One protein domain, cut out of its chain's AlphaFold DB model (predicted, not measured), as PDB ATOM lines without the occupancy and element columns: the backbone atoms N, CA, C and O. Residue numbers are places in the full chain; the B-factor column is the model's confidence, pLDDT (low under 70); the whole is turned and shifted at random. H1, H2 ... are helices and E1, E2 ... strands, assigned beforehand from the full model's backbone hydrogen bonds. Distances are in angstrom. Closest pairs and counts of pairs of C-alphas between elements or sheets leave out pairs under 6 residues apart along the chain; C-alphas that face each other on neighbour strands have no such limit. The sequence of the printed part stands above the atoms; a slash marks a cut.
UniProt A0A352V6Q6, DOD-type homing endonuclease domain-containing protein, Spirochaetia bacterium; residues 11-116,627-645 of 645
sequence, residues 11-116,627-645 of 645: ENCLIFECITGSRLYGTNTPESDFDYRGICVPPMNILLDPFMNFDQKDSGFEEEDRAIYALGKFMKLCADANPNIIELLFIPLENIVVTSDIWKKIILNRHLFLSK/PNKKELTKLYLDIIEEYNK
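What this domain is: This is residues 11 to 116 and 627 to 645 of the 645 residues of the protein "DOD-type homing endonuclease domain-containing protein" of Spirochaetia bacterium (UniProt A0A352V6Q6). A sheet of four strands is covered over one face by three helices, H3, H4 and H5, while the longest helix, H6, stands beside H3 and H5, off the sheet. Residues 25 to 31, after the short helix H1, stick out at the opposite end from H6. The printed part has 125 residues with six named helices and four named strands, in the order E1 H1 E2 H2 E3 H3 H4 E4 H5 H6. The sheet is mixed, in the order E3 E2 E1 E4, and the class is mixed, helices and strands. The whole is compact, with a radius of gyration of the C-alphas of 14.7 A and spans of 43 by 34 by 23 A.

Where its parts are: Find C-alpha 14 at (15.197, 30.749, -0.646); from there E1 runs 16.3 A to residue 20. H1 is residues 21 to 24, E2 residues 35 to 40, 16.8 A long, and H2 residues 44 to 47. E3, residues 66 to 70, leads straight into H3, residues 71 to 79, 12.0 A long. Then come H4, residues 83 to 90, 11.7 A, E4, residues 96 to 99, and H5, residues 101 to 108, 10.3 A. H6, residues 629 to 643, runs 20.6 A to C-alpha 643 at (25.816, 28.730, -3.258).

How they stand to each other: Look first at E1 and E2, antiparallel, with N 18 and O 37 3.0 A apart. E4 is antiparallel to E1, where N 17 and O 98 are 2.9 A apart. E3 is parallel to E2, with N 67 and O 36 2.9 A apart; E2, H2, E3 form a strand-helix-strand unit, two parallel neighbour strands with a helix between, and its crossover is right-handed. E3, H3 H4, E4 form a split unit, with E2 and E1 between its strands, also right-handed. H3, H4 and H5 are on the same face, at heights over the sheet of 10.1, 9.4 and 10.3 A. H3 and H4 touch, about perpendicular at 80 degrees, closest at C-alphas 78 and 86, 4.8 A. H6 only just touches H5, with 3 pairs of C-alphas within 8 A, the closest those of Ile 102 and Ile 639 at 6.7 A. H1 only grazes the sheet, and H2 is not on it. Each O i to N i+4 pair is within hydrogen-bond range in H3, H5 and H6; H4 has 0 of 4, but 3 of 5 O i to N i+3 pairs, and H1 and H2 are too short for an O i to N i+4 pair.

The domain as a whole: The C-alphas of Pro 30 and Pro 50 are the two farthest apart, 46.0 A. Residues 117 to 626 are not printed, and C-alphas 116 and 627 are 8.6 A apart across the cut. The link from H2 to E3 is long, 18 residues; in it residues 56 to 57 pair antiparallel with residues 68 to 69 of E3. The mean pLDDT of the printed part is 88.7, and residues 29 to 33, 53, 60 and 62 to 65 are under 70.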
ATOM      1  N   GLU A  11      13.640  30.920   5.005       88.62
ATOM      2  CA  GLU A  11      13.240  32.085   4.205       88.62
ATOM      3  C   GLU A  11      14.447  32.915   3.752       88.62
ATOM      4  O   GLU A  11      14.499  33.380   2.616       88.62
ATOM      5  N   ASN A  12      15.483  32.997   4.590       89.56
ATOM      6  CA  ASN A  12      16.717  33.718   4.267       89.56
ATOM      7  C   ASN A  12      17.588  32.998   3.225       89.56
ATOM      8  O   ASN A  12      18.567  33.564   2.744       89.56
ATOM      9  N   CYS A  13      17.258  31.748   2.887       91.81
ATOM     10  CA  CYS A  13      18.029  30.915   1.965       91.81
ATOM     11  C   CYS A  13      17.196  30.413   0.774       91.81
ATOM     12  O   CYS A  13      17.548  29.411   0.143       91.81
ATOM     13  N   LEU A  14      16.072  31.073   0.479       94.50
ATOM     14  CA  LEU A  14      15.197  30.749  -0.646       94.50
ATOM     15  C   LEU A  14      15.908  30.949  -1.988       94.50
ATOM     16  O   LEU A  14      16.511  31.985  -2.256       94.50
ATOM     17  N   ILE A  15      15.785  29.951  -2.858       96.31
ATOM     18  CA  ILE A  15      16.241  30.012  -4.252       96.31
ATOM     19  C   ILE A  15      15.072  30.039  -5.239       96.31
ATOM     20  O   ILE A  15      15.272  30.395  -6.403       96.31
ATOM     21  N   PHE A  16      13.876  29.658  -4.787       97.56
ATOM     22  CA  PHE A  16      12.649  29.617  -5.567       97.56
ATOM     23  C   PHE A  16      11.427  29.701  -4.661       97.56
ATOM     24  O   PHE A  16      11.421  29.089  -3.596       97.56
ATOM     25  N   GLU A  17      10.388  30.384  -5.126       96.06
ATOM     26  CA  GLU A  17       9.058  30.373  -4.534       96.06
ATOM     27  C   GLU A  17       7.993  30.626  -5.592       96.06
ATOM     28  O   GLU A  17       8.190  31.439  -6.495       96.06
ATOM     29  N   CYS A  18       6.852  29.956  -5.467       95.12
ATOM     30  CA  CYS A  18       5.730  30.121  -6.378       95.12
ATOM     31  C   CYS A  18       4.371  29.946  -5.706       95.12
ATOM     32  O   CYS A  18       4.262  29.347  -4.635       95.12
ATOM     33  N   ILE A  19       3.345  30.431  -6.406       92.88
ATOM     34  CA  ILE A  19       1.935  30.161  -6.146       92.88
ATOM     35  C   ILE A  19       1.571  28.807  -6.765       92.88
ATOM     36  O   ILE A  19       1.847  28.542  -7.935       92.88
ATOM     37  N   THR A  20       0.906  27.970  -5.981       86.44
ATOM     38  CA  THR A  20       0.486  26.605  -6.308       86.44
ATOM     39  C   THR A  20      -1.014  26.423  -6.052       86.44
ATOM     40  O   THR A  20      -1.751  27.399  -5.885       86.44
ATOM     41  N   GLY A  21      -1.498  25.180  -6.084       83.25
ATOM     42  CA  GLY A  21      -2.870  24.864  -5.702       83.25
ATOM     43  C   GLY A  21      -3.919  25.375  -6.687       83.25
ATOM     44  O   GLY A  21      -3.710  25.399  -7.901       83.25
ATOM     45  N   SER A  22      -5.096  25.748  -6.177       80.44
ATOM     46  CA  SER A  22      -6.274  26.027  -7.017       80.44
ATOM     47  C   SER A  22      -6.029  27.107  -8.078       80.44
ATOM     48  O   SER A  22      -6.553  26.986  -9.189       80.44
ATOM     49  N   ARG A  23      -5.198  28.107  -7.755       86.06
ATOM     50  CA  ARG A  23      -4.825  29.234  -8.623       86.06
ATOM     51  C   ARG A  23      -3.858  28.833  -9.725       86.06
ATOM     52  O   ARG A  23      -4.071  29.221 -10.866       86.06
ATOM     53  N   LEU A  24      -2.858  28.009  -9.408       90.88
ATOM     54  CA  LEU A  24      -1.980  27.420 -10.422       90.88
ATOM     55  C   LEU A  24      -2.779  26.532 -11.380       90.88
ATOM     56  O   LEU A  24      -2.589  26.576 -12.589       90.88
ATOM     57  N   TYR A  25      -3.722  25.757 -10.848       89.69
ATOM     58  CA  TYR A  25      -4.516  24.833 -11.650       89.69
ATOM     59  C   TYR A  25      -5.611  25.511 -12.484       89.69
ATOM     60  O   TYR A  25      -6.207  24.843 -13.323       89.69
ATOM     61  N   GLY A  26      -5.913  26.795 -12.257       87.12
ATOM     62  CA  GLY A  26      -7.052  27.489 -12.879       87.12
ATOM     63  C   GLY A  26      -8.419  27.010 -12.390       87.12
ATOM     64  O   GLY A  26      -9.424  27.188 -13.070       87.12
ATOM     65  N   THR A  27      -8.469  26.370 -11.219       82.19
ATOM     66  CA  THR A  27      -9.712  25.882 -10.587       82.19
ATOM     67  C   THR A  27     -10.161  26.776  -9.431       82.19
ATOM     68  O   THR A  27     -10.957  26.357  -8.586       82.19
ATOM     69  N   ASN A  28      -9.599  27.981  -9.360       75.81
ATOM     70  CA  ASN A  28      -9.847  28.955  -8.316       75.81
ATOM     71  C   ASN A  28     -11.144  29.744  -8.553       75.81
ATOM     72  O   ASN A  28     -11.579  29.963  -9.681       75.81
ATOM     73  N   THR A  29     -11.745  30.208  -7.466       68.94
ATOM     74  CA  THR A  29     -12.800  31.224  -7.453       68.94
ATOM     75  C   THR A  29     -12.201  32.560  -6.987       68.94
ATOM     76  O   THR A  29     -11.033  32.596  -6.581       68.94
ATOM     77  N   PRO A  30     -12.946  33.680  -7.049       59.00
ATOM     78  CA  PRO A  30     -12.482  34.950  -6.484       59.00
ATOM     79  C   PRO A  30     -12.066  34.850  -5.005       59.00
ATOM     80  O   PRO A  30     -11.187  35.585  -4.569       59.00
ATOM     81  N   GLU A  31     -12.652  33.907  -4.264       56.41
ATOM     82  CA  GLU A  31     -12.413  33.647  -2.840       56.41
ATOM     83  C   GLU A  31     -11.317  32.604  -2.568       56.41
ATOM     84  O   GLU A  31     -11.054  32.298  -1.407       56.41
ATOM     85  N   SER A  32     -10.700  32.015  -3.599       59.06
ATOM     86  CA  SER A  32      -9.654  31.009  -3.395       59.06
ATOM     87  C   SER A  32      -8.422  31.587  -2.708       59.06
ATOM     88  O   SER A  32      -7.979  32.697  -2.995       59.06
ATOM     89  N   ASP A  33      -7.833  30.785  -1.843       62.38
ATOM     90  CA  ASP A  33      -6.568  31.013  -1.161       62.38
ATOM     91  C   ASP A  33      -5.361  31.020  -2.112       62.38
ATOM     92  O   ASP A  33      -5.453  30.661  -3.291       62.38
ATOM     93  N   PHE A  34      -4.228  31.505  -1.602       76.81
ATOM     94  CA  PHE A  34      -2.920  31.358  -2.230       76.81
ATOM     95  C   PHE A  34      -2.157  30.271  -1.479       76.81
ATOM     96  O   PHE A  34      -2.007  30.365  -0.266       76.81
ATOM     97  N   ASP A  35      -1.685  29.259  -2.198       81.56
ATOM     98  CA  ASP A  35      -0.827  28.214  -1.646       81.56
ATOM     99  C   ASP A  35       0.601  28.457  -2.126       81.56
ATOM    100  O   ASP A  35       0.821  28.538  -3.336       81.56
ATOM    101  N   TYR A  36       1.584  28.519  -1.230       89.62
ATOM    102  CA  TYR A  36       2.970  28.792  -1.619       89.62
ATOM    103  C   TYR A  36       3.869  27.565  -1.465       89.62
ATOM    104  O   TYR A  36       3.786  26.784  -0.505       89.62
ATOM    105  N   ARG A  37       4.775  27.388  -2.427       92.94
ATOM    106  CA  ARG A  37       5.820  26.362  -2.379       92.94
ATOM    107  C   ARG A  37       7.164  26.992  -2.687       92.94
ATOM    108  O   ARG A  37       7.358  27.547  -3.767       92.94
ATOM    109  N   GLY A  38       8.082  26.871  -1.734       95.62
ATOM    110  CA  GLY A  38       9.435  27.396  -1.815       95.62
ATOM    111  C   GLY A  38      10.493  26.304  -1.732       95.62
ATOM    112  O   GLY A  38      10.280  25.251  -1.131       95.62
ATOM    113  N   ILE A  39      11.656  26.562  -2.320       97.56
ATOM    114  CA  ILE A  39      12.847  25.714  -2.216       97.56
ATOM    115  C   ILE A  39      13.984  26.567  -1.670       97.56
ATOM    116  O   ILE A  39      14.245  27.655  -2.182       97.56
ATOM    117  N   CYS A  40      14.684  26.063  -0.657       96.31
ATOM    118  CA  CYS A  40      15.853  26.719  -0.085       96.31
ATOM    119  C   CYS A  40      17.101  25.833  -0.158       96.31
ATOM    120  O   CYS A  40      17.016  24.603  -0.245       96.31
ATOM    121  N   VAL A  41      18.270  26.467  -0.099       95.19
ATOM    122  CA  VAL A  41      19.556  25.781   0.072       95.19
ATOM    123  C   VAL A  41      20.005  25.972   1.519       95.19
ATOM    124  O   VAL A  41      20.413  27.072   1.883       95.19
ATOM    125  N   PRO A  42      19.917  24.940   2.380       91.12
ATOM    126  CA  PRO A  42      20.389  25.064   3.753       91.12
ATOM    127  C   PRO A  42      21.894  25.377   3.788       91.12
ATOM    128  O   PRO A  42      22.646  24.824   2.978       91.12
ATOM    129  N   PRO A  43      22.362  26.213   4.729       88.56
ATOM    130  CA  PRO A  43      23.775  26.532   4.854       88.56
ATOM    131  C   PRO A  43      24.575  25.295   5.275       88.56
ATOM    132  O   PRO A  43      24.049  24.361   5.891       88.56
ATOM    133  N   MET A  44      25.873  25.291   4.966       87.75
ATOM    134  CA  MET A  44      26.732  24.105   5.095       87.75
ATOM    135  C   MET A  44      26.776  23.522   6.517       87.75
ATOM    136  O   MET A  44      26.851  22.309   6.698       87.75
ATOM    137  N   ASN A  45      26.666  24.373   7.541       85.94
ATOM    138  CA  ASN A  45      26.627  23.959   8.944       85.94
ATOM    139  C   ASN A  45      25.318  23.269   9.357       85.94
ATOM    140  O   ASN A  45      25.291  22.670  10.420       85.94
ATOM    141  N   ILE A  46      24.244  23.397   8.574       87.00
ATOM    142  CA  ILE A  46      22.982  22.668   8.767       87.00
ATOM    143  C   ILE A  46      23.002  21.399   7.920       87.00
ATOM    144  O   ILE A  46      22.627  20.338   8.400       87.00
ATOM    145  N   LEU A  47      23.476  21.499   6.674       84.31
ATOM    146  CA  LEU A  47      23.510  20.377   5.737       84.31
ATOM    147  C   LEU A  47      24.431  19.232   6.195       84.31
ATOM    148  O   LEU A  47      24.142  18.070   5.916       84.31
ATOM    149  N   LEU A  48      25.547  19.552   6.860       84.19
ATOM    150  CA  LEU A  48      26.556  18.576   7.291       84.19
ATOM    151  C   LEU A  48      26.457  18.179   8.771       84.19
ATOM    152  O   LEU A  48      27.253  17.354   9.223       84.19
ATOM    153  N   ASP A  49      25.541  18.768   9.541       83.94
ATOM    154  CA  ASP A  49      25.415  18.457  10.966       83.94
ATOM    155  C   ASP A  49      24.643  17.137  11.153       83.94
ATOM    156  O   ASP A  49      23.467  17.058  10.801       83.94
ATOM    157  N   PRO A  50      25.260  16.087  11.727       79.25
ATOM    158  CA  PRO A  50      24.618  14.779  11.873       79.25
ATOM    159  C   PRO A  50      23.454  14.771  12.877       79.25
ATOM    160  O   PRO A  50      22.708  13.793  12.940       79.25
ATOM    161  N   PHE A  51      23.302  15.826  13.681       81.62
ATOM    162  CA  PHE A  51      22.249  15.975  14.684       81.62
ATOM    163  C   PHE A  51      21.182  17.001  14.280       81.62
ATOM    164  O   PHE A  51      20.165  17.111  14.971       81.62
ATOM    165  N   MET A  52      21.368  17.726  13.170       73.38
ATOM    166  CA  MET A  52      20.365  18.635  12.613       73.38
ATOM    167  C   MET A  52      19.833  18.093  11.287       73.38
ATOM    168  O   MET A  52      20.572  17.911  10.334       73.38
ATOM    169  N   ASN A  53      18.520  17.887  11.205       68.06
ATOM    170  CA  ASN A  53      17.862  17.439   9.979       68.06
ATOM    171  C   ASN A  53      16.804  18.468   9.578       68.06
ATOM    172  O   ASN A  53      15.683  18.435  10.084       68.06
ATOM    173  N   PHE A  54      17.166  19.398   8.692       86.06
ATOM    174  CA  PHE A  54      16.184  20.266   8.050       86.06
ATOM    175  C   PHE A  54      15.794  19.706   6.684       86.06
ATOM    176  O   PHE A  54      16.583  19.707   5.742       86.06
ATOM    177  N   ASP A  55      14.542  19.273   6.589       86.88
ATOM    178  CA  ASP A  55      13.963  18.696   5.380       86.88
ATOM    179  C   ASP A  55      12.914  19.626   4.752       86.88
ATOM    180  O   ASP A  55      12.893  19.823   3.536       86.88
ATOM    181  N   GLN A  56      12.013  20.168   5.576       90.25
ATOM    182  CA  GLN A  56      10.970  21.108   5.168       90.25
ATOM    183  C   GLN A  56      10.482  21.944   6.364       90.25
ATOM    184  O   GLN A  56      10.544  21.474   7.500       90.25
ATOM    185  N   LYS A  57       9.937  23.134   6.091       87.31
ATOM    186  CA  LYS A  57       9.109  23.948   7.000       87.31
ATOM    187  C   LYS A  57       7.757  24.144   6.317       87.31
ATOM    188  O   LYS A  57       7.723  24.652   5.205       87.31
ATOM    189  N   ASP A  58       6.671  23.715   6.945       81.38
ATOM    190  CA  ASP A  58       5.296  23.744   6.408       81.38
ATOM    191  C   ASP A  58       4.297  24.408   7.374       81.38
ATOM    192  O   ASP A  58       3.086  24.298   7.212       81.38
ATOM    193  N   SER A  59       4.808  25.081   8.407       73.19
ATOM    194  CA  SER A  59       4.026  25.799   9.413       73.19
ATOM    195  C   SER A  59       4.844  26.947  10.017       73.19
ATOM    196  O   SER A  59       6.078  26.925   9.991       73.19
ATOM    197  N   GLY A  60       4.158  27.960  10.562       68.56
ATOM    198  CA  GLY A  60       4.789  29.111  11.221       68.56
ATOM    199  C   GLY A  60       5.294  30.212  10.276       68.56
ATOM    200  O   GLY A  60       6.322  30.817  10.574       68.56
ATOM    201  N   PHE A  61       4.606  30.441   9.153       73.44
ATOM    202  CA  PHE A  61       4.812  31.575   8.237       73.44
ATOM    203  C   PHE A  61       3.747  32.663   8.466       73.44
ATOM    204  O   PHE A  61       2.683  32.358   9.001       73.44
ATOM    205  N   GLU A  62       4.021  33.911   8.058       59.53
ATOM    206  CA  GLU A  62       3.011  34.992   8.042       59.53
ATOM    207  C   GLU A  62       1.961  34.796   6.931       59.53
ATOM    208  O   GLU A  62       0.812  35.197   7.091       59.53
ATOM    209  N   GLU A  63       2.344  34.155   5.823       54.19
ATOM    210  CA  GLU A  63       1.464  33.801   4.705       54.19
ATOM    211  C   GLU A  63       0.870  32.392   4.907       54.19
ATOM    212  O   GLU A  63       1.604  31.423   5.132       54.19
ATOM    213  N   GLU A  64      -0.461  32.275   4.826       52.19
ATOM    214  CA  GLU A  64      -1.204  31.014   4.980       52.19
ATOM    215  C   GLU A  64      -0.803  29.979   3.892       52.19
ATOM    216  O   GLU A  64      -0.645  30.319   2.723       52.19
ATOM    217  N   ASP A  65      -0.637  28.701   4.267       68.19
ATOM    218  CA  ASP A  65      -0.311  27.550   3.391       68.19
ATOM    219  C   ASP A  65       0.966  27.630   2.530       68.19
ATOM    220  O   ASP A  65       1.058  27.132   1.399       68.19
ATOM    221  N   ARG A  66       2.030  28.152   3.135       84.00
ATOM    222  CA  ARG A  66       3.395  28.113   2.602       84.00
ATOM    223  C   ARG A  66       4.172  26.877   3.072       84.00
ATOM    224  O   ARG A  66       4.170  26.535   4.252       84.00
ATOM    225  N   ALA A  67       4.888  26.216   2.159       87.00
ATOM    226  CA  ALA A  67       5.850  25.167   2.510       87.00
ATOM    227  C   ALA A  67       7.185  25.358   1.788       87.00
ATOM    228  O   ALA A  67       7.220  25.442   0.561       87.00
ATOM    229  N   ILE A  68       8.280  25.370   2.550       94.00
ATOM    230  CA  ILE A  68       9.647  25.497   2.041       94.00
ATOM    231  C   ILE A  68      10.392  24.176   2.223       94.00
ATOM    232  O   ILE A  68      10.514  23.679   3.344       94.00
ATOM    233  N   TYR A  69      10.922  23.619   1.135       94.31
ATOM    234  CA  TYR A  69      11.686  22.370   1.131       94.31
ATOM    235  C   TYR A  69      13.183  22.636   1.002       94.31
ATOM    236  O   TYR A  69      13.615  23.473   0.210       94.31
ATOM    237  N   ALA A  70      13.990  21.850   1.713       95.12
ATOM    238  CA  ALA A  70      15.422  21.790   1.458       95.12
ATOM    239  C   ALA A  70      15.698  21.233   0.050       95.12
ATOM    240  O   ALA A  70      15.067  20.256  -0.373       95.12
ATOM    241  N   LEU A  71      16.690  21.795  -0.650       96.00
ATOM    242  CA  LEU A  71      17.072  21.393  -2.010       96.00
ATOM    243  C   LEU A  71      17.265  19.874  -2.156       96.00
ATOM    244  O   LEU A  71      16.780  19.283  -3.119       96.00
ATOM    245  N   GLY A  72      17.929  19.225  -1.194       94.06
ATOM    246  CA  GLY A  72      18.169  17.778  -1.235       94.06
ATOM    247  C   GLY A  72      16.876  16.954  -1.204       94.06
ATOM    248  O   GLY A  72      16.713  16.009  -1.984       94.06
ATOM    249  N   LYS A  73      15.913  17.346  -0.359       93.88
ATOM    250  CA  LYS A  73      14.595  16.702  -0.282       93.88
ATOM    251  C   LYS A  73      13.780  16.946  -1.546       93.88
ATOM    252  O   LYS A  73      13.201  15.997  -2.076       93.88
ATOM    253  N   PHE A  74      13.783  18.179  -2.053       96.69
ATOM    254  CA  PHE A  74      13.164  18.518  -3.332       96.69
ATOM    255  C   PHE A  74      13.709  17.651  -4.464       96.69
ATOM    256  O   PHE A  74      12.931  16.972  -5.127       96.69
ATOM    257  N   MET A  75      15.033  17.598  -4.642       96.56
ATOM    258  CA  MET A  75      15.640  16.833  -5.731       96.56
ATOM    259  C   MET A  75      15.274  15.351  -5.666       96.56
ATOM    260  O   MET A  75      14.966  14.749  -6.694       96.56
ATOM    261  N   LYS A  76      15.254  14.768  -4.461       94.12
ATOM    262  CA  LYS A  76      14.847  13.375  -4.253       94.12
ATOM    263  C   LYS A  76      13.385  13.146  -4.641       94.12
ATOM    264  O   LYS A  76      13.106  12.262  -5.446       94.12
ATOM    265  N   LEU A  77      12.464  13.945  -4.097       93.06
ATOM    266  CA  LEU A  77      11.029  13.815  -4.370       93.06
ATOM    267  C   LEU A  77      10.700  14.078  -5.844       93.06
ATOM    268  O   LEU A  77       9.890  13.364  -6.432       93.06
ATOM    269  N   CYS A  78      11.362  15.064  -6.447       95.00
ATOM    270  CA  CYS A  78      11.211  15.406  -7.852       95.00
ATOM    271  C   CYS A  78      11.723  14.279  -8.763       95.00
ATOM    272  O   CYS A  78      11.033  13.889  -9.701       95.00
ATOM    273  N   ALA A  79      12.889  13.694  -8.463       94.81
ATOM    274  CA  ALA A  79      13.436  12.553  -9.207       94.81
ATOM    275  C   ALA A  79      12.594  11.274  -9.043       94.81
ATOM    276  O   ALA A  79      12.566  10.406  -9.918       94.81
ATOM    277  N   ASP A  80      11.890  11.138  -7.922       91.12
ATOM    278  CA  ASP A  80      10.903  10.079  -7.726       91.12
ATOM    279  C   ASP A  80       9.543  10.400  -8.358       91.12
ATOM    280  O   ASP A  80       8.626   9.598  -8.228       91.12
ATOM    281  N   ALA A  81       9.421  11.505  -9.104       90.25
ATOM    282  CA  ALA A  81       8.205  11.938  -9.785       90.25
ATOM    283  C   ALA A  81       7.002  12.099  -8.840       90.25
ATOM    284  O   ALA A  81       5.882  11.710  -9.175       90.25
ATOM    285  N   ASN A  82       7.223  12.651  -7.641       90.88
ATOM    286  CA  ASN A  82       6.132  13.012  -6.738       90.88
ATOM    287  C   ASN A  82       5.246  14.098  -7.391       90.88
ATOM    288  O   ASN A  82       5.783  15.164  -7.700       90.88
ATOM    289  N   PRO A  83       3.926  13.876  -7.568       86.69
ATOM    290  CA  PRO A  83       3.055  14.781  -8.325       86.69
ATOM    291  C   PRO A  83       3.076  16.239  -7.854       86.69
ATOM    292  O   PRO A  83       3.229  17.138  -8.668       86.69
ATOM    293  N   ASN A  84       3.043  16.468  -6.539       85.75
ATOM    294  CA  ASN A  84       2.987  17.817  -5.963       85.75
ATOM    295  C   ASN A  84       4.355  18.530  -5.945       85.75
ATOM    296  O   ASN A  84       4.453  19.664  -5.488       85.75
ATOM    297  N   ILE A  85       5.435  17.849  -6.347       94.25
ATOM    298  CA  ILE A  85       6.799  18.403  -6.356       94.25
ATOM    299  C   ILE A  85       7.324  18.542  -7.782       94.25
ATOM    300  O   ILE A  85       7.969  19.536  -8.101       94.25
ATOM    301  N   ILE A  86       7.060  17.563  -8.649       95.12
ATOM    302  CA  ILE A  86       7.523  17.601 -10.039       95.12
ATOM    303  C   ILE A  86       6.829  18.709 -10.846       95.12
ATOM    304  O   ILE A  86       7.450  19.262 -11.750       95.12
ATOM    305  N   GLU A  87       5.597  19.090 -10.478       94.69
ATOM    306  CA  GLU A  87       4.890  20.237 -11.070       94.69
ATOM    307  C   GLU A  87       5.659  21.558 -10.918       94.69
ATOM    308  O   GLU A  87       5.574  22.423 -11.789       94.69
ATOM    309  N   LEU A  88       6.497  21.682  -9.877       96.44
ATOM    310  CA  LEU A  88       7.279  22.891  -9.615       96.44
ATOM    311  C   LEU A  88       8.294  23.195 -10.735       96.44
ATOM    312  O   LEU A  88       8.689  24.343 -10.910       96.44
ATOM    313  N   LEU A  89       8.688  22.199 -11.540       96.75
ATOM    314  CA  LEU A  89       9.574  22.386 -12.701       96.75
ATOM    315  C   LEU A  89       8.892  23.072 -13.902       96.75
ATOM    316  O   LEU A  89       9.563  23.382 -14.895       96.75
ATOM    317  N   PHE A  90       7.573  23.265 -13.838       96.69
ATOM    318  CA  PHE A  90       6.742  23.725 -14.953       96.69
ATOM    319  C   PHE A  90       5.905  24.964 -14.622       96.69
ATOM    320  O   PHE A  90       5.001  25.321 -15.372       96.69
ATOM    321  N   ILE A  91       6.207  25.631 -13.509       96.19
ATOM    322  CA  ILE A  91       5.461  26.804 -13.052       96.19
ATOM    323  C   ILE A  91       5.605  27.966 -14.056       96.19
ATOM    324  O   ILE A  91       6.739  28.329 -14.391       96.19
ATOM    325  N   PRO A  92       4.490  28.569 -14.519       94.00
ATOM    326  CA  PRO A  92       4.508  29.765 -15.362       94.00
ATOM    327  C   PRO A  92       5.164  30.954 -14.657       94.00
ATOM    328  O   PRO A  92       5.064  31.091 -13.439       94.00
ATOM    329  N   LEU A  93       5.818  31.840 -15.413       91.81
ATOM    330  CA  LEU A  93       6.573  32.968 -14.848       91.81
ATOM    331  C   LEU A  93       5.696  33.884 -13.981       91.81
ATOM    332  O   LEU A  93       6.162  34.385 -12.963       91.81
ATOM    333  N   GLU A  94       4.430  34.061 -14.351       92.12
ATOM    334  CA  GLU A  94       3.433  34.844 -13.620       92.12
ATOM    335  C   GLU A  94       3.076  34.274 -12.238       92.12
ATOM    336  O   GLU A  94       2.556  34.999 -11.392       92.12
ATOM    337  N   ASN A  95       3.359  32.993 -11.990       93.88
ATOM    338  CA  ASN A  95       3.121  32.330 -10.711       93.88
ATOM    339  C   ASN A  95       4.391  32.219  -9.856       93.88
ATOM    340  O   ASN A  95       4.316  31.730  -8.730       93.88
ATOM    341  N   ILE A  96       5.549  32.658 -10.357       95.62
ATOM    342  CA  ILE A  96       6.813  32.651  -9.617       95.62
ATOM    343  C   ILE A  96       6.938  33.947  -8.812       95.62
ATOM    344  O   ILE A  96       6.911  35.042  -9.365       95.62
ATOM    345  N   VAL A  97       7.120  33.808  -7.501       94.31
ATOM    346  CA  VAL A  97       7.300  34.916  -6.552       94.31
ATOM    347  C   VAL A  97       8.784  35.214  -6.357       94.31
ATOM    348  O   VAL A  97       9.209  36.364  -6.419       94.31
ATOM    349  N   VAL A  98       9.593  34.167  -6.169       94.88
ATOM    350  CA  VAL A  98      11.046  34.268  -5.991       94.88
ATOM    351  C   VAL A  98      11.734  33.341  -6.978       94.88
ATOM    352  O   VAL A  98      11.338  32.192  -7.166       94.88
ATOM    353  N   THR A  99      12.805  33.820  -7.604       95.75
ATOM    354  CA  THR A  99      13.654  32.998  -8.462       95.75
ATOM    355  C   THR A  99      15.100  33.457  -8.399       95.75
ATOM    356  O   THR A  99      15.387  34.647  -8.285       95.75
ATOM    357  N   SER A 100      16.017  32.503  -8.496       95.56
ATOM    358  CA  SER A 100      17.461  32.725  -8.498       95.56
ATOM    359  C   SER A 100      18.099  32.103  -9.740       95.56
ATOM    360  O   SER A 100      17.496  31.267 -10.418       95.56
ATOM    361  N   ASP A 101      19.352  32.453 -10.028       94.69
ATOM    362  CA  ASP A 101      20.100  31.814 -11.117       94.69
ATOM    363  C   ASP A 101      20.350  30.319 -10.856       94.69
ATOM    364  O   ASP A 101      20.369  29.521 -11.795       94.69
ATOM    365  N   ILE A 102      20.417  29.911  -9.584       95.06
ATOM    366  CA  ILE A 102      20.448  28.499  -9.177       95.06
ATOM    367  C   ILE A 102      19.157  27.789  -9.583       95.06
ATOM    368  O   ILE A 102      19.202  26.699 -10.154       95.06
ATOM    369  N   TRP A 103      17.996  28.404  -9.347       96.56
ATOM    370  CA  TRP A 103      16.733  27.820  -9.792       96.56
ATOM    371  C   TRP A 103      16.656  27.725 -11.317       96.56
ATOM    372  O   TRP A 103      16.285  26.681 -11.850       96.56
ATOM    373  N   LYS A 104      17.099  28.759 -12.044       95.19
ATOM    374  CA  LYS A 104      17.185  28.708 -13.514       95.19
ATOM    375  C   LYS A 104      18.058  27.544 -13.985       95.19
ATOM    376  O   LYS A 104      17.678  26.857 -14.928       95.19
ATOM    377  N   LYS A 105      19.179  27.259 -13.309       96.19
ATOM    378  CA  LYS A 105      20.018  26.079 -13.593       96.19
ATOM    379  C   LYS A 105      19.267  24.765 -13.395       96.19
ATOM    380  O   LYS A 105      19.403  23.872 -14.231       96.19
ATOM    381  N   ILE A 106      18.452  24.646 -12.346       97.06
ATOM    382  CA  ILE A 106      17.585  23.477 -12.131       97.06
ATOM    383  C   ILE A 106      16.583  23.339 -13.283       97.06
ATOM    384  O   ILE A 106      16.465  22.255 -13.851       97.06
ATOM    385  N   ILE A 107      15.925  24.429 -13.691       96.75
ATOM    386  CA  ILE A 107      14.959  24.428 -14.801       96.75
ATOM    387  C   ILE A 107      15.621  24.071 -16.141       96.75
ATOM    388  O   ILE A 107      15.080  23.254 -16.886       96.75
ATOM    389  N   LEU A 108      16.817  24.593 -16.436       96.50
ATOM    390  CA  LEU A 108      17.594  24.221 -17.631       96.50
ATOM    391  C   LEU A 108      17.918  22.717 -17.661       96.50
ATOM    392  O   LEU A 108      17.952  22.096 -18.723       96.50
ATOM    393  N   ASN A 109      18.088  22.113 -16.485       97.25
ATOM    394  CA  ASN A 109      18.368  20.692 -16.308       97.25
ATOM    395  C   ASN A 109      17.130  19.861 -15.931       97.25
ATOM    396  O   ASN A 109      17.267  18.699 -15.549       97.25
ATOM    397  N   ARG A 110      15.907  20.400 -16.069       96.12
ATOM    398  CA  ARG A 110      14.670  19.715 -15.641       96.12
ATOM    399  C   ARG A 110      14.500  18.325 -16.253       96.12
ATOM    400  O   ARG A 110      14.014  17.411 -15.594       96.12
ATOM    401  N   HIS A 111      14.976  18.147 -17.487       95.50
ATOM    402  CA  HIS A 111      14.954  16.881 -18.221       95.50
ATOM    403  C   HIS A 111      15.667  15.732 -17.480       95.50
ATOM    404  O   HIS A 111      15.329  14.573 -17.700       95.50
ATOM    405  N   LEU A 112      16.604  16.028 -16.568       97.12
ATOM    406  CA  LEU A 112      17.300  15.024 -15.754       97.12
ATOM    407  C   LEU A 112      16.400  14.371 -14.690       97.12
ATOM    408  O   LEU A 112      16.670  13.238 -14.277       97.12
ATOM    409  N   PHE A 113      15.350  15.069 -14.241       97.31
ATOM    410  CA  PHE A 113      14.394  14.582 -13.238       97.31
ATOM    411  C   PHE A 113      13.292  13.716 -13.850       97.31
ATOM    412  O   PHE A 113      12.751  12.833 -13.183       97.31
ATOM    413  N   LEU A 114      12.942  13.979 -15.111       97.12
ATOM    414  CA  LEU A 114      11.780  13.379 -15.751       97.12
ATOM    415  C   LEU A 114      12.043  11.913 -16.072       97.12
ATOM    416  O   LEU A 114      13.106  11.540 -16.562       97.12
ATOM    417  N   SER A 115      11.057  11.065 -15.801       96.12
ATOM    418  CA  SER A 115      11.143   9.650 -16.143       96.12
ATOM    419  C   SER A 115       9.769   9.008 -16.225       96.12
ATOM    420  O   SER A 115       8.795   9.496 -15.645       96.12
ATOM    421  N   LYS A 116       9.708   7.835 -16.859       93.19
ATOM    422  CA  LYS A 116       8.502   7.007 -16.920       93.19
ATOM    423  C   LYS A 116       8.021   6.525 -15.544       93.19
ATOM    424  O   LYS A 116       6.914   5.996 -15.442       93.19
ATOM    425  N   PRO A 627      15.211   8.623 -13.671       93.69
ATOM    426  CA  PRO A 627      15.913   9.902 -13.677       93.69
ATOM    427  C   PRO A 627      17.426   9.667 -13.720       93.69
ATOM    428  O   PRO A 627      17.929   8.673 -13.175       93.69
ATOM    429  N   ASN A 628      18.173  10.612 -14.287       93.75
ATOM    430  CA  ASN A 628      19.629  10.524 -14.328       93.75
ATOM    431  C   ASN A 628      20.230  10.919 -12.972       93.75
ATOM    432  O   ASN A 628      20.734  12.022 -12.783       93.75
ATOM    433  N   LYS A 629      20.174   9.998 -12.004       92.19
ATOM    434  CA  LYS A 629      20.633  10.243 -10.628       92.19
ATOM    435  C   LYS A 629      22.090  10.694 -10.551       92.19
ATOM    436  O   LYS A 629      22.407  11.498  -9.689       92.19
ATOM    437  N   LYS A 630      22.963  10.201 -11.438       95.00
ATOM    438  CA  LYS A 630      24.383  10.570 -11.442       95.00
ATOM    439  C   LYS A 630      24.563  12.049 -11.787       95.00
ATOM    440  O   LYS A 630      25.234  12.763 -11.048       95.00
ATOM    441  N   GLU A 631      23.923  12.506 -12.861       96.62
ATOM    442  CA  GLU A 631      23.967  13.919 -13.255       96.62
ATOM    443  C   GLU A 631      23.185  14.808 -12.280       96.62
ATOM    444  O   GLU A 631      23.622  15.915 -11.996       96.62
ATOM    445  N   LEU A 632      22.093  14.319 -11.680       96.75
ATOM    446  CA  LEU A 632      21.390  15.040 -10.611       96.75
ATOM    447  C   LEU A 632      22.249  15.208  -9.352       96.75
ATOM    448  O   LEU A 632      22.239  16.277  -8.753       96.75
ATOM    449  N   THR A 633      23.010  14.185  -8.952       96.25
ATOM    450  CA  THR A 633      23.966  14.301  -7.842       96.25
ATOM    451  C   THR A 633      25.071  15.293  -8.178       96.25
ATOM    452  O   THR A 633      25.434  16.093  -7.322       96.25
ATOM    453  N   LYS A 634      25.578  15.286  -9.415       96.94
ATOM    454  CA  LYS A 634      26.556  16.278  -9.865       96.94
ATOM    455  C   LYS A 634      25.976  17.695  -9.811       96.94
ATOM    456  O   LYS A 634      26.559  18.548  -9.160       96.94
ATOM    457  N   LEU A 635      24.788  17.908 -10.380       96.69
ATOM    458  CA  LEU A 635      24.074  19.185 -10.337       96.69
ATOM    459  C   LEU A 635      23.842  19.661  -8.897       96.69
ATOM    460  O   LEU A 635      24.020  20.838  -8.604       96.69
ATOM    461  N   TYR A 636      23.459  18.756  -7.995       95.88
ATOM    462  CA  TYR A 636      23.306  19.066  -6.576       95.88
ATOM    463  C   TYR A 636      24.615  19.576  -5.969       95.88
ATOM    464  O   TYR A 636      24.620  20.630  -5.344       95.88
ATOM    465  N   LEU A 637      25.722  18.853  -6.167       94.81
ATOM    466  CA  LEU A 637      27.031  19.238  -5.637       94.81
ATOM    467  C   LEU A 637      27.519  20.565  -6.227       94.81
ATOM    468  O   LEU A 637      27.976  21.412  -5.467       94.81
ATOM    469  N   ASP A 638      27.349  20.767  -7.535       94.94
ATOM    470  CA  ASP A 638      27.706  22.011  -8.224       94.94
ATOM    471  C   ASP A 638      26.920  23.203  -7.639       94.94
ATOM    472  O   ASP A 638      27.499  24.253  -7.363       94.94
ATOM    473  N   ILE A 639      25.616  23.028  -7.373       95.00
ATOM    474  CA  ILE A 639      24.775  24.050  -6.731       95.00
ATOM    475  C   ILE A 639      25.229  24.328  -5.296       95.00
ATOM    476  O   ILE A 639      25.295  25.489  -4.900       95.00
ATOM    477  N   ILE A 640      25.527  23.291  -4.505       93.62
ATOM    478  CA  ILE A 640      26.006  23.476  -3.128       93.62
ATOM    479  C   ILE A 640      27.355  24.203  -3.126       93.62
ATOM    480  O   ILE A 640      27.545  25.106  -2.317       93.62
ATOM    481  N   GLU A 641      28.281  23.857  -4.020       91.12
ATOM    482  CA  GLU A 641      29.575  24.535  -4.116       91.12
ATOM    483  C   GLU A 641      29.413  26.002  -4.533       91.12
ATOM    484  O   GLU A 641      30.039  26.878  -3.943       91.12
ATOM    485  N   GLU A 642      28.560  26.285  -5.517       91.06
ATOM    486  CA  GLU A 642      28.293  27.644  -5.993       91.06
ATOM    487  C   GLU A 642      27.579  28.511  -4.957       91.06
ATOM    488  O   GLU A 642      27.958  29.660  -4.776       91.06
ATOM    489  N   TYR A 643      26.576  27.976  -4.259       88.62
ATOM    490  CA  TYR A 643      25.816  28.730  -3.258       88.62
ATOM    491  C   TYR A 643      26.656  29.118  -2.031       88.62
ATOM    492  O   TYR A 643      26.314  30.062  -1.326       88.62
ATOM    493  N   ASN A 644      27.733  28.373  -1.754       81.88
ATOM    494  CA  ASN A 644      28.630  28.615  -0.620       81.88
ATOM    495  C   ASN A 644      29.937  29.343  -1.009       81.88
ATOM    496  O   ASN A 644      30.799  29.512  -0.142       81.88
ATOM    497  N   LYS A 645      30.108  29.736  -2.279       77.94
ATOM    498  CA  LYS A 645      31.165  30.658  -2.732       77.94
ATOM    499  C   LYS A 645      30.711  32.097  -2.546       77.94
ATOM    500  O   LYS A 645      31.575  32.910  -2.148       77.94
TER     501      LYS A 645